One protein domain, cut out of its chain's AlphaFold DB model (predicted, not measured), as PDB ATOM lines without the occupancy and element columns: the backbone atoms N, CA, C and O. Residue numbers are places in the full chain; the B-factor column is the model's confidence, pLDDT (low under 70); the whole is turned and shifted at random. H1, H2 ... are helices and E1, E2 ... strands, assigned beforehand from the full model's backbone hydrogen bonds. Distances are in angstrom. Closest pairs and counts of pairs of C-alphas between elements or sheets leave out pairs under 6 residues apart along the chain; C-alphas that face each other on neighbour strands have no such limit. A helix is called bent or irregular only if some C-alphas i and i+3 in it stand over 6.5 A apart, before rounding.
ATOM      1  N   LYS A  11     224.234  -2.268  31.596       84.44
ATOM      2  CA  LYS A  11     223.174  -1.323  31.237       84.44
ATOM      3  C   LYS A  11     222.199  -1.167  32.390       84.44
ATOM      4  O   LYS A  11     221.912  -2.126  33.102       84.44
ATOM      5  N   LYS A  12     221.654   0.029  32.566       86.19
ATOM      6  CA  LYS A  12     220.664   0.314  33.608       86.19
ATOM      7  C   LYS A  12     219.247   0.108  33.076       86.19
ATOM      8  O   LYS A  12     218.941   0.555  31.976       86.19
ATOM      9  N   CYS A  13     218.361  -0.552  33.816       85.62
ATOM     10  CA  CYS A  13     216.957  -0.676  33.410       85.62
ATOM     11  C   CYS A  13     216.279   0.701  33.376       85.62
ATOM     12  O   CYS A  13     216.440   1.481  34.310       85.62
ATOM     13  N   TYR A  14     215.476   0.966  32.343       84.69
ATOM     14  CA  TYR A  14     214.734   2.224  32.208       84.69
ATOM     15  C   TYR A  14     213.589   2.386  33.226       84.69
ATOM     16  O   TYR A  14     213.180   3.505  33.498       84.69
ATOM     17  N   GLU A  15     213.079   1.284  33.788       85.12
ATOM     18  CA  GLU A  15     211.961   1.295  34.753       85.12
ATOM     19  C   GLU A  15     212.462   1.344  36.195       85.12
ATOM     20  O   GLU A  15     212.150   2.247  36.959       85.12
ATOM     21  N   CYS A  16     213.239   0.331  36.586       87.44
ATOM     22  CA  CYS A  16     213.620   0.107  37.982       87.44
ATOM     23  C   CYS A  16     215.053   0.536  38.293       87.44
ATOM     24  O   CYS A  16     215.514   0.330  39.412       87.44
ATOM     25  N   PHE A  17     215.782   1.078  37.312       86.94
ATOM     26  CA  PHE A  17     217.149   1.567  37.488       86.94
ATOM     27  C   PHE A  17     218.155   0.520  38.006       86.94
ATOM     28  O   PHE A  17     219.261   0.871  38.410       86.94
ATOM     29  N   THR A  18     217.819  -0.769  37.968       87.50
ATOM     30  CA  THR A  18     218.757  -1.834  38.335       87.50
ATOM     31  C   THR A  18     219.826  -2.019  37.255       87.50
ATOM     32  O   THR A  18     219.596  -1.675  36.092       87.50
ATOM     33  N   HIS A  19     220.990  -2.546  37.628       86.75
ATOM     34  CA  HIS A  19     222.068  -2.864  36.691       86.75
ATOM     35  C   HIS A  19     221.840  -4.250  36.085       86.75
ATOM     36  O   HIS A  19     221.545  -5.213  36.789       86.75
ATOM     37  N   LEU A  20     221.965  -4.344  34.766       85.75
ATOM     38  CA  LEU A  20     221.802  -5.563  33.990       85.75
ATOM     39  C   LEU A  20     223.014  -5.782  33.082       85.75
ATOM     40  O   LEU A  20     223.664  -4.810  32.684       85.75
ATOM     41  N   PRO A  21     223.281  -7.033  32.678       82.56
ATOM     42  CA  PRO A  21     224.242  -7.301  31.618       82.56
ATOM     43  C   PRO A  21     223.753  -6.716  30.283       82.56
ATOM     44  O   PRO A  21     222.547  -6.556  30.061       82.56
ATOM     45  N   LEU A  22     224.689  -6.390  29.388       80.00
ATOM     46  CA  LEU A  22     224.385  -5.759  28.093       80.00
ATOM     47  C   LEU A  22     223.431  -6.598  27.240       80.00
ATOM     48  O   LEU A  22     222.527  -6.042  26.610       80.00
ATOM     49  N   ASP A  23     223.576  -7.919  27.310       78.38
ATOM     50  CA  ASP A  23     222.803  -8.884  26.526       78.38
ATOM     51  C   ASP A  23     221.458  -9.268  27.161       78.38
ATOM     52  O   ASP A  23     220.683 -10.009  26.563       78.38
ATOM     53  N   ALA A  24     221.126  -8.773  28.361       80.81
ATOM     54  CA  ALA A  24     219.821  -9.073  28.949       80.81
ATOM     55  C   ALA A  24     218.699  -8.395  28.153       80.81
ATOM     56  O   ALA A  24     218.627  -7.170  28.104       80.81
ATOM     57  N   GLU A  25     217.784  -9.178  27.594       83.12
ATOM     58  CA  GLU A  25     216.562  -8.678  26.941       83.12
ATOM     59  C   GLU A  25     215.403  -8.461  27.925       83.12
ATOM     60  O   GLU A  25     214.417  -7.785  27.623       83.12
ATOM     61  N   VAL A  26     215.501  -9.039  29.125       85.50
ATOM     62  CA  VAL A  26     214.479  -8.957  30.171       85.50
ATOM     63  C   VAL A  26     215.135  -8.578  31.487       85.50
ATOM     64  O   VAL A  26     216.159  -9.134  31.877       85.50
ATOM     65  N   CYS A  27     214.526  -7.629  32.193       86.62
ATOM     66  CA  CYS A  27     214.990  -7.239  33.510       86.62
ATOM     67  C   CYS A  27     214.674  -8.306  34.564       86.62
ATOM     68  O   CYS A  27     213.501  -8.616  34.751       86.62
ATOM     69  N   PRO A  28     215.664  -8.826  35.312       84.62
ATOM     70  CA  PRO A  28     215.411  -9.832  36.343       84.62
ATOM     71  C   PRO A  28     214.620  -9.270  37.535       84.62
ATOM     72  O   PRO A  28     213.899 -10.014  38.191       84.62
ATOM     73  N   SER A  29     214.714  -7.961  37.796       87.56
ATOM     74  CA  SER A  29     214.028  -7.311  38.920       87.56
ATOM     75  C   SER A  29     212.566  -6.982  38.599       87.56
ATOM     76  O   SER A  29     211.663  -7.437  39.293       87.56
ATOM     77  N   CYS A  30     212.307  -6.237  37.517       86.56
ATOM     78  CA  CYS A  30     210.950  -5.795  37.168       86.56
ATOM     79  C   CYS A  30     210.266  -6.638  36.080       86.56
ATOM     80  O   CYS A  30     209.113  -6.371  35.740       86.56
ATOM     81  N   LYS A  31     210.958  -7.630  35.500       85.06
ATOM     82  CA  LYS A  31     210.462  -8.524  34.430       85.06
ATOM     83  C   LYS A  31     209.998  -7.809  33.155       85.06
ATOM     84  O   LYS A  31     209.349  -8.409  32.299       85.06
ATOM     85  N   LYS A  32     210.337  -6.527  32.998       85.06
ATOM     86  CA  LYS A  32     210.062  -5.754  31.782       85.06
ATOM     87  C   LYS A  32     211.092  -6.073  30.705       85.06
ATOM     88  O   LYS A  32     212.259  -6.324  31.008       85.06
ATOM     89  N   LYS A  33     210.649  -6.041  29.446       84.81
ATOM     90  CA  LYS A  33     211.540  -6.144  28.288       84.81
ATOM     91  C   LYS A  33     212.406  -4.895  28.217       84.81
ATOM     92  O   LYS A  33     211.887  -3.787  28.303       84.81
ATOM     93  N   VAL A  34     213.704  -5.084  28.065       86.44
ATOM     94  CA  VAL A  34     214.706  -4.023  27.995       86.44
ATOM     95  C   VAL A  34     215.427  -4.127  26.656       86.44
ATOM     96  O   VAL A  34     215.790  -5.214  26.215       86.44
ATOM     97  N   GLY A  35     215.588  -2.995  25.982       82.88
ATOM     98  CA  GLY A  35     216.213  -2.921  24.671       82.88
ATOM     99  C   GLY A  35     217.735  -2.839  24.734       82.88
ATOM    100  O   GLY A  35     218.383  -3.194  25.728       82.88
ATOM    101  N   LYS A  36     218.311  -2.357  23.634       79.31
ATOM    102  CA  LYS A  36     219.754  -2.145  23.501       79.31
ATOM    103  C   LYS A  36     220.243  -1.051  24.453       79.31
ATOM    104  O   LYS A  36     219.468  -0.249  24.968       79.31
ATOM    105  N   LEU A  37     221.543  -1.062  24.722       76.50
ATOM    106  CA  LEU A  37     222.217  -0.034  25.504       76.50
ATOM    107  C   LEU A  37     222.159   1.309  24.756       76.50
ATOM    108  O   LEU A  37     222.593   1.400  23.610       76.50
ATOM    109  N   ASN A  38     221.652   2.349  25.412       76.94
ATOM    110  CA  ASN A  38     221.697   3.721  24.917       76.94
ATOM    111  C   ASN A  38     223.054   4.371  25.266       76.94
ATOM    112  O   ASN A  38     223.721   3.952  26.214       76.94
ATOM    113  N   LYS A  39     223.444   5.447  24.566       70.94
ATOM    114  CA  LYS A  39     224.737   6.157  24.725       70.94
ATOM    115  C   LYS A  39     225.009   6.676  26.149       70.94
ATOM    116  O   LYS A  39     226.138   7.002  26.488       70.94
ATOM    117  N   ILE A  40     223.966   6.738  26.972       75.38
ATOM    118  CA  ILE A  40     223.954   7.208  28.365       75.38
ATOM    119  C   ILE A  40     224.042   6.066  29.397       75.38
ATOM    120  O   ILE A  40     223.913   6.311  30.593       75.38
ATOM    121  N   GLY A  41     224.219   4.811  28.968       74.81
ATOM    122  CA  GLY A  41     224.314   3.660  29.876       74.81
ATOM    123  C   GLY A  41     222.962   3.082  30.332       74.81
ATOM    124  O   GLY A  41     222.918   2.203  31.192       74.81
ATOM    125  N   ILE A  42     221.844   3.557  29.772       81.56
ATOM    126  CA  ILE A  42     220.475   3.119  30.104       81.56
ATOM    127  C   ILE A  42     219.939   2.233  28.973       81.56
ATOM    128  O   ILE A  42     220.179   2.510  27.803       81.56
ATOM    129  N   ALA A  43     219.224   1.160  29.300       83.06
ATOM    130  CA  ALA A  43     218.557   0.311  28.321       83.06
ATOM    131  C   ALA A  43     217.407   1.065  27.636       83.06
ATOM    132  O   ALA A  43     216.601   1.713  28.299       83.06
ATOM    133  N   GLU A  44     217.305   0.961  26.318       79.75
ATOM    134  CA  GLU A  44     216.234   1.582  25.544       79.75
ATOM    135  C   GLU A  44     214.881   0.911  25.831       79.75
ATOM    136  O   GLU A  44     214.802  -0.307  26.033       79.75
ATOM    137  N   LYS A  45     213.801   1.698  25.864       79.12
ATOM    138  CA  LYS A  45     212.448   1.154  26.007       79.12
ATOM    139  C   LYS A  45     212.042   0.503  24.677       79.12
ATOM    140  O   LYS A  45     212.048   1.194  23.659       79.12
ATOM    141  N   PRO A  46     211.668  -0.789  24.648       78.62
ATOM    142  CA  PRO A  46     211.205  -1.415  23.416       78.62
ATOM    143  C   PRO A  46     209.919  -0.737  22.932       78.62
ATOM    144  O   PRO A  46     209.018  -0.461  23.723       78.62
ATOM    145  N   THR A  47     209.832  -0.467  21.629       77.00
ATOM    146  CA  THR A  47     208.656   0.159  21.019       77.00
ATOM    147  C   THR A  47     207.412  -0.708  21.232       77.00
ATOM    148  O   THR A  47     207.371  -1.876  20.836       77.00
ATOM    149  N   ASP A  48     206.376  -0.128  21.840       79.06
ATOM    150  CA  ASP A  48     205.113  -0.800  22.159       79.06
ATOM    151  C   ASP A  48     204.232  -0.971  20.900       79.06
ATOM    152  O   ASP A  48     203.180  -0.345  20.764       79.06
ATOM    153  N   TRP A  49     204.634  -1.839  19.960       83.06
ATOM    154  CA  TRP A  49     203.927  -2.071  18.681       83.06
ATOM    155  C   TRP A  49     202.432  -2.379  18.861       83.06
ATOM    156  O   TRP A  49     201.587  -1.921  18.093       83.06
ATOM    157  N   LYS A  50     202.083  -3.121  19.921       85.38
ATOM    158  CA  LYS A  50     200.690  -3.471  20.240       85.38
ATOM    159  C   LYS A  50     199.816  -2.233  20.462       85.38
ATOM    160  O   LYS A  50     198.671  -2.225  20.022       85.38
ATOM    161  N   GLY A  51     200.355  -1.196  21.108       87.94
ATOM    162  CA  GLY A  51     199.630   0.051  21.353       87.94
ATOM    163  C   GLY A  51     199.318   0.794  20.056       87.94
ATOM    164  O   GLY A  51     198.191   1.240  19.861       87.94
ATOM    165  N   TYR A  52     200.279   0.841  19.129       89.31
ATOM    166  CA  TYR A  52     200.081   1.460  17.815       89.31
ATOM    167  C   TYR A  52     199.009   0.745  16.990       89.31
ATOM    168  O   TYR A  52     198.146   1.404  16.413       89.31
ATOM    169  N   VAL A  53     199.013  -0.592  16.979       93.94
ATOM    170  CA  VAL A  53     198.002  -1.382  16.254       93.94
ATOM    171  C   VAL A  53     196.603  -1.141  16.817       93.94
ATOM    172  O   VAL A  53     195.674  -0.902  16.053       93.94
ATOM    173  N   ILE A  54     196.446  -1.157  18.144       95.31
ATOM    174  CA  ILE A  54     195.151  -0.895  18.791       95.31
ATOM    175  C   ILE A  54     194.669   0.524  18.482       95.31
ATOM    176  O   ILE A  54     193.506   0.713  18.137       95.31
ATOM    177  N   CYS A  55     195.561   1.513  18.560       95.12
ATOM    178  CA  CYS A  55     195.229   2.896  18.234       95.12
ATOM    179  C   CYS A  55     194.714   3.011  16.789       95.12
ATOM    180  O   CYS A  55     193.645   3.570  16.552       95.12
ATOM    181  N   LEU A  56     195.416   2.394  15.834       96.19
ATOM    182  CA  LEU A  56     195.024   2.378  14.424       96.19
ATOM    183  C   LEU A  56     193.674   1.676  14.199       96.19
ATOM    184  O   LEU A  56     192.839   2.184  13.454       96.19
ATOM    185  N   LEU A  57     193.417   0.558  14.885       96.62
ATOM    186  CA  LEU A  57     192.127  -0.138  14.829       96.62
ATOM    187  C   LEU A  57     190.970   0.725  15.348       96.62
ATOM    188  O   LEU A  57     189.904   0.735  14.735       96.62
ATOM    189  N   ILE A  58     191.175   1.465  16.441       96.94
ATOM    190  CA  ILE A  58     190.159   2.377  16.992       96.94
ATOM    191  C   ILE A  58     189.852   3.498  15.997       96.94
ATOM    192  O   ILE A  58     188.684   3.788  15.754       96.94
ATOM    193  N   TRP A  59     190.878   4.089  15.380       97.25
ATOM    194  CA  TRP A  59     190.702   5.123  14.355       97.25
ATOM    195  C   TRP A  59     189.930   4.616  13.135       97.25
ATOM    196  O   TRP A  59     189.017   5.292  12.663       97.25
ATOM    197  N   ILE A  60     190.247   3.413  12.650       96.88
ATOM    198  CA  ILE A  60     189.519   2.787  11.537       96.88
ATOM    199  C   ILE A  60     188.070   2.499  11.936       96.88
ATOM    200  O   ILE A  60     187.154   2.828  11.184       96.88
ATOM    201  N   GLY A  61     187.845   1.924  13.120       96.50
ATOM    202  CA  GLY A  61     186.502   1.638  13.626       96.50
ATOM    203  C   GLY A  61     185.652   2.901  13.753       96.50
ATOM    204  O   GLY A  61     184.504   2.918  13.307       96.50
ATOM    205  N   LEU A  62     186.236   3.980  14.279       95.69
ATOM    206  CA  LEU A  62     185.587   5.287  14.359       95.69
ATOM    207  C   LEU A  62     185.265   5.844  12.966       95.69
ATOM    208  O   LEU A  62     184.156   6.323  12.742       95.69
ATOM    209  N   GLY A  63     186.202   5.741  12.020       96.25
ATOM    210  CA  GLY A  63     185.999   6.176  10.638       96.25
ATOM    211  C   GLY A  63     184.847   5.438   9.952       96.25
ATOM    212  O   GLY A  63     183.997   6.072   9.331       96.25
ATOM    213  N   ILE A  64     184.763   4.115  10.125       96.06
ATOM    214  CA  ILE A  64     183.657   3.297   9.603       96.06
ATOM    215  C   ILE A  64     182.332   3.687  10.263       96.06
ATOM    216  O   ILE A  64     181.321   3.799   9.573       96.06
ATOM    217  N   PHE A  65     182.328   3.903  11.580       94.94
ATOM    218  CA  PHE A  65     181.128   4.294  12.318       94.94
ATOM    219  C   PHE A  65     180.574   5.640  11.835       94.94
ATOM    220  O   PHE A  65     179.385   5.742  11.540       94.94
ATOM    221  N   ILE A  66     181.438   6.649  11.688       96.25
ATOM    222  CA  ILE A  66     181.051   7.962  11.158       96.25
ATOM    223  C   ILE A  66     180.579   7.821   9.711       96.25
ATOM    224  O   ILE A  66     179.534   8.362   9.362       96.25
ATOM    225  N   TRP A  67     181.294   7.060   8.877       92.88
ATOM    226  CA  TRP A  67     180.904   6.871   7.482       92.88
ATOM    227  C   TRP A  67     179.510   6.249   7.368       92.88
ATOM    228  O   TRP A  67     178.678   6.784   6.653       92.88
ATOM    229  N   LYS A  68     179.216   5.201   8.146       91.31
ATOM    230  CA  LYS A  68     177.890   4.563   8.191       91.31
ATOM    231  C   LYS A  68     176.784   5.432   8.788       91.31
ATOM    232  O   LYS A  68     175.618   5.184   8.509       91.31
ATOM    233  N   GLY A  69     177.128   6.374   9.662       89.69
ATOM    234  CA  GLY A  69     176.158   7.286  10.265       89.69
ATOM    235  C   GLY A  69     175.804   8.475   9.372       89.69
ATOM    236  O   GLY A  69     174.700   8.999   9.481       89.69
ATOM    237  N   PHE A  70     176.732   8.908   8.512       83.69
ATOM    238  CA  PHE A  70     176.599  10.131   7.712       83.69
ATOM    239  C   PHE A  70     176.407   9.900   6.202       83.69
ATOM    240  O   PHE A  70     175.998  10.835   5.517       83.69
ATOM    241  N   PHE A  71     176.683   8.699   5.685       74.31
ATOM    242  CA  PHE A  71     176.478   8.288   4.286       74.31
ATOM    243  C   PHE A  71     175.697   6.976   4.222       74.31
ATOM    244  O   PHE A  71     174.785   6.904   3.371       74.31
TER     245      PHE A  71
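Overview. This is residues 11 to 71 of the 71 residues of an uncharacterized protein of Desulfobacteraceae bacterium SEEP-SAG9 (UniProt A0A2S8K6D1). This is a small compact head of loops, residues 11 to 47, from which one long helix, H1, sticks out like a handle. The head is made mostly of unnamed chain, with the short strand E1 at its far end from H1. The printed part has 61 residues, with one named strand followed by one named helix; by its named elements it is mostly helix, though under half of the residues are in them. The whole is extended, a rod spanning 57 by 22 by 16 A, with a radius of gyration of the C-alphas of 18.5 A.

Along the chain. Start at C-alpha 11, at (223.174, -1.323, 31.237), and go on to E1, residues 19 to 21, which begins at C-alpha 19 at (222.068, -2.864, 36.691). Residues 22 to 48 then hold no named element. Find C-alpha 49 at (203.927, -2.071, 18.681); from there H1, residues 49 to 70, runs 31.9 A to C-alpha 70 at (176.599, 10.131, 7.712).

Arrangement. Look first at residues 11 to 12, which pair with residues 19 to 20 of E1, antiparallel. E1 pairs with no named strand. E1 and H1 are apart, with no C-alpha of the one within 8 A of the other. Residues 48 to 71, of which 49 to 70 belong to H1, stand free. In H1 every O i to N i+4 pair is within hydrogen-bond range, and the helix is not bent.

Size, cuts and confidence. The C-alphas of Pro 21 and Phe 71, the two farthest apart, are 57.2 A from each other. Without the stretch that stands free, the body has 37 residues and spans 22 by 20 by 16 A. The link from E1 to H1 is long, with 27 residues. The printed part has no cut, and it ends at the chain's last residue, Phe 71. The mean pLDDT of the printed part is 86.1, and no printed residue is under 70.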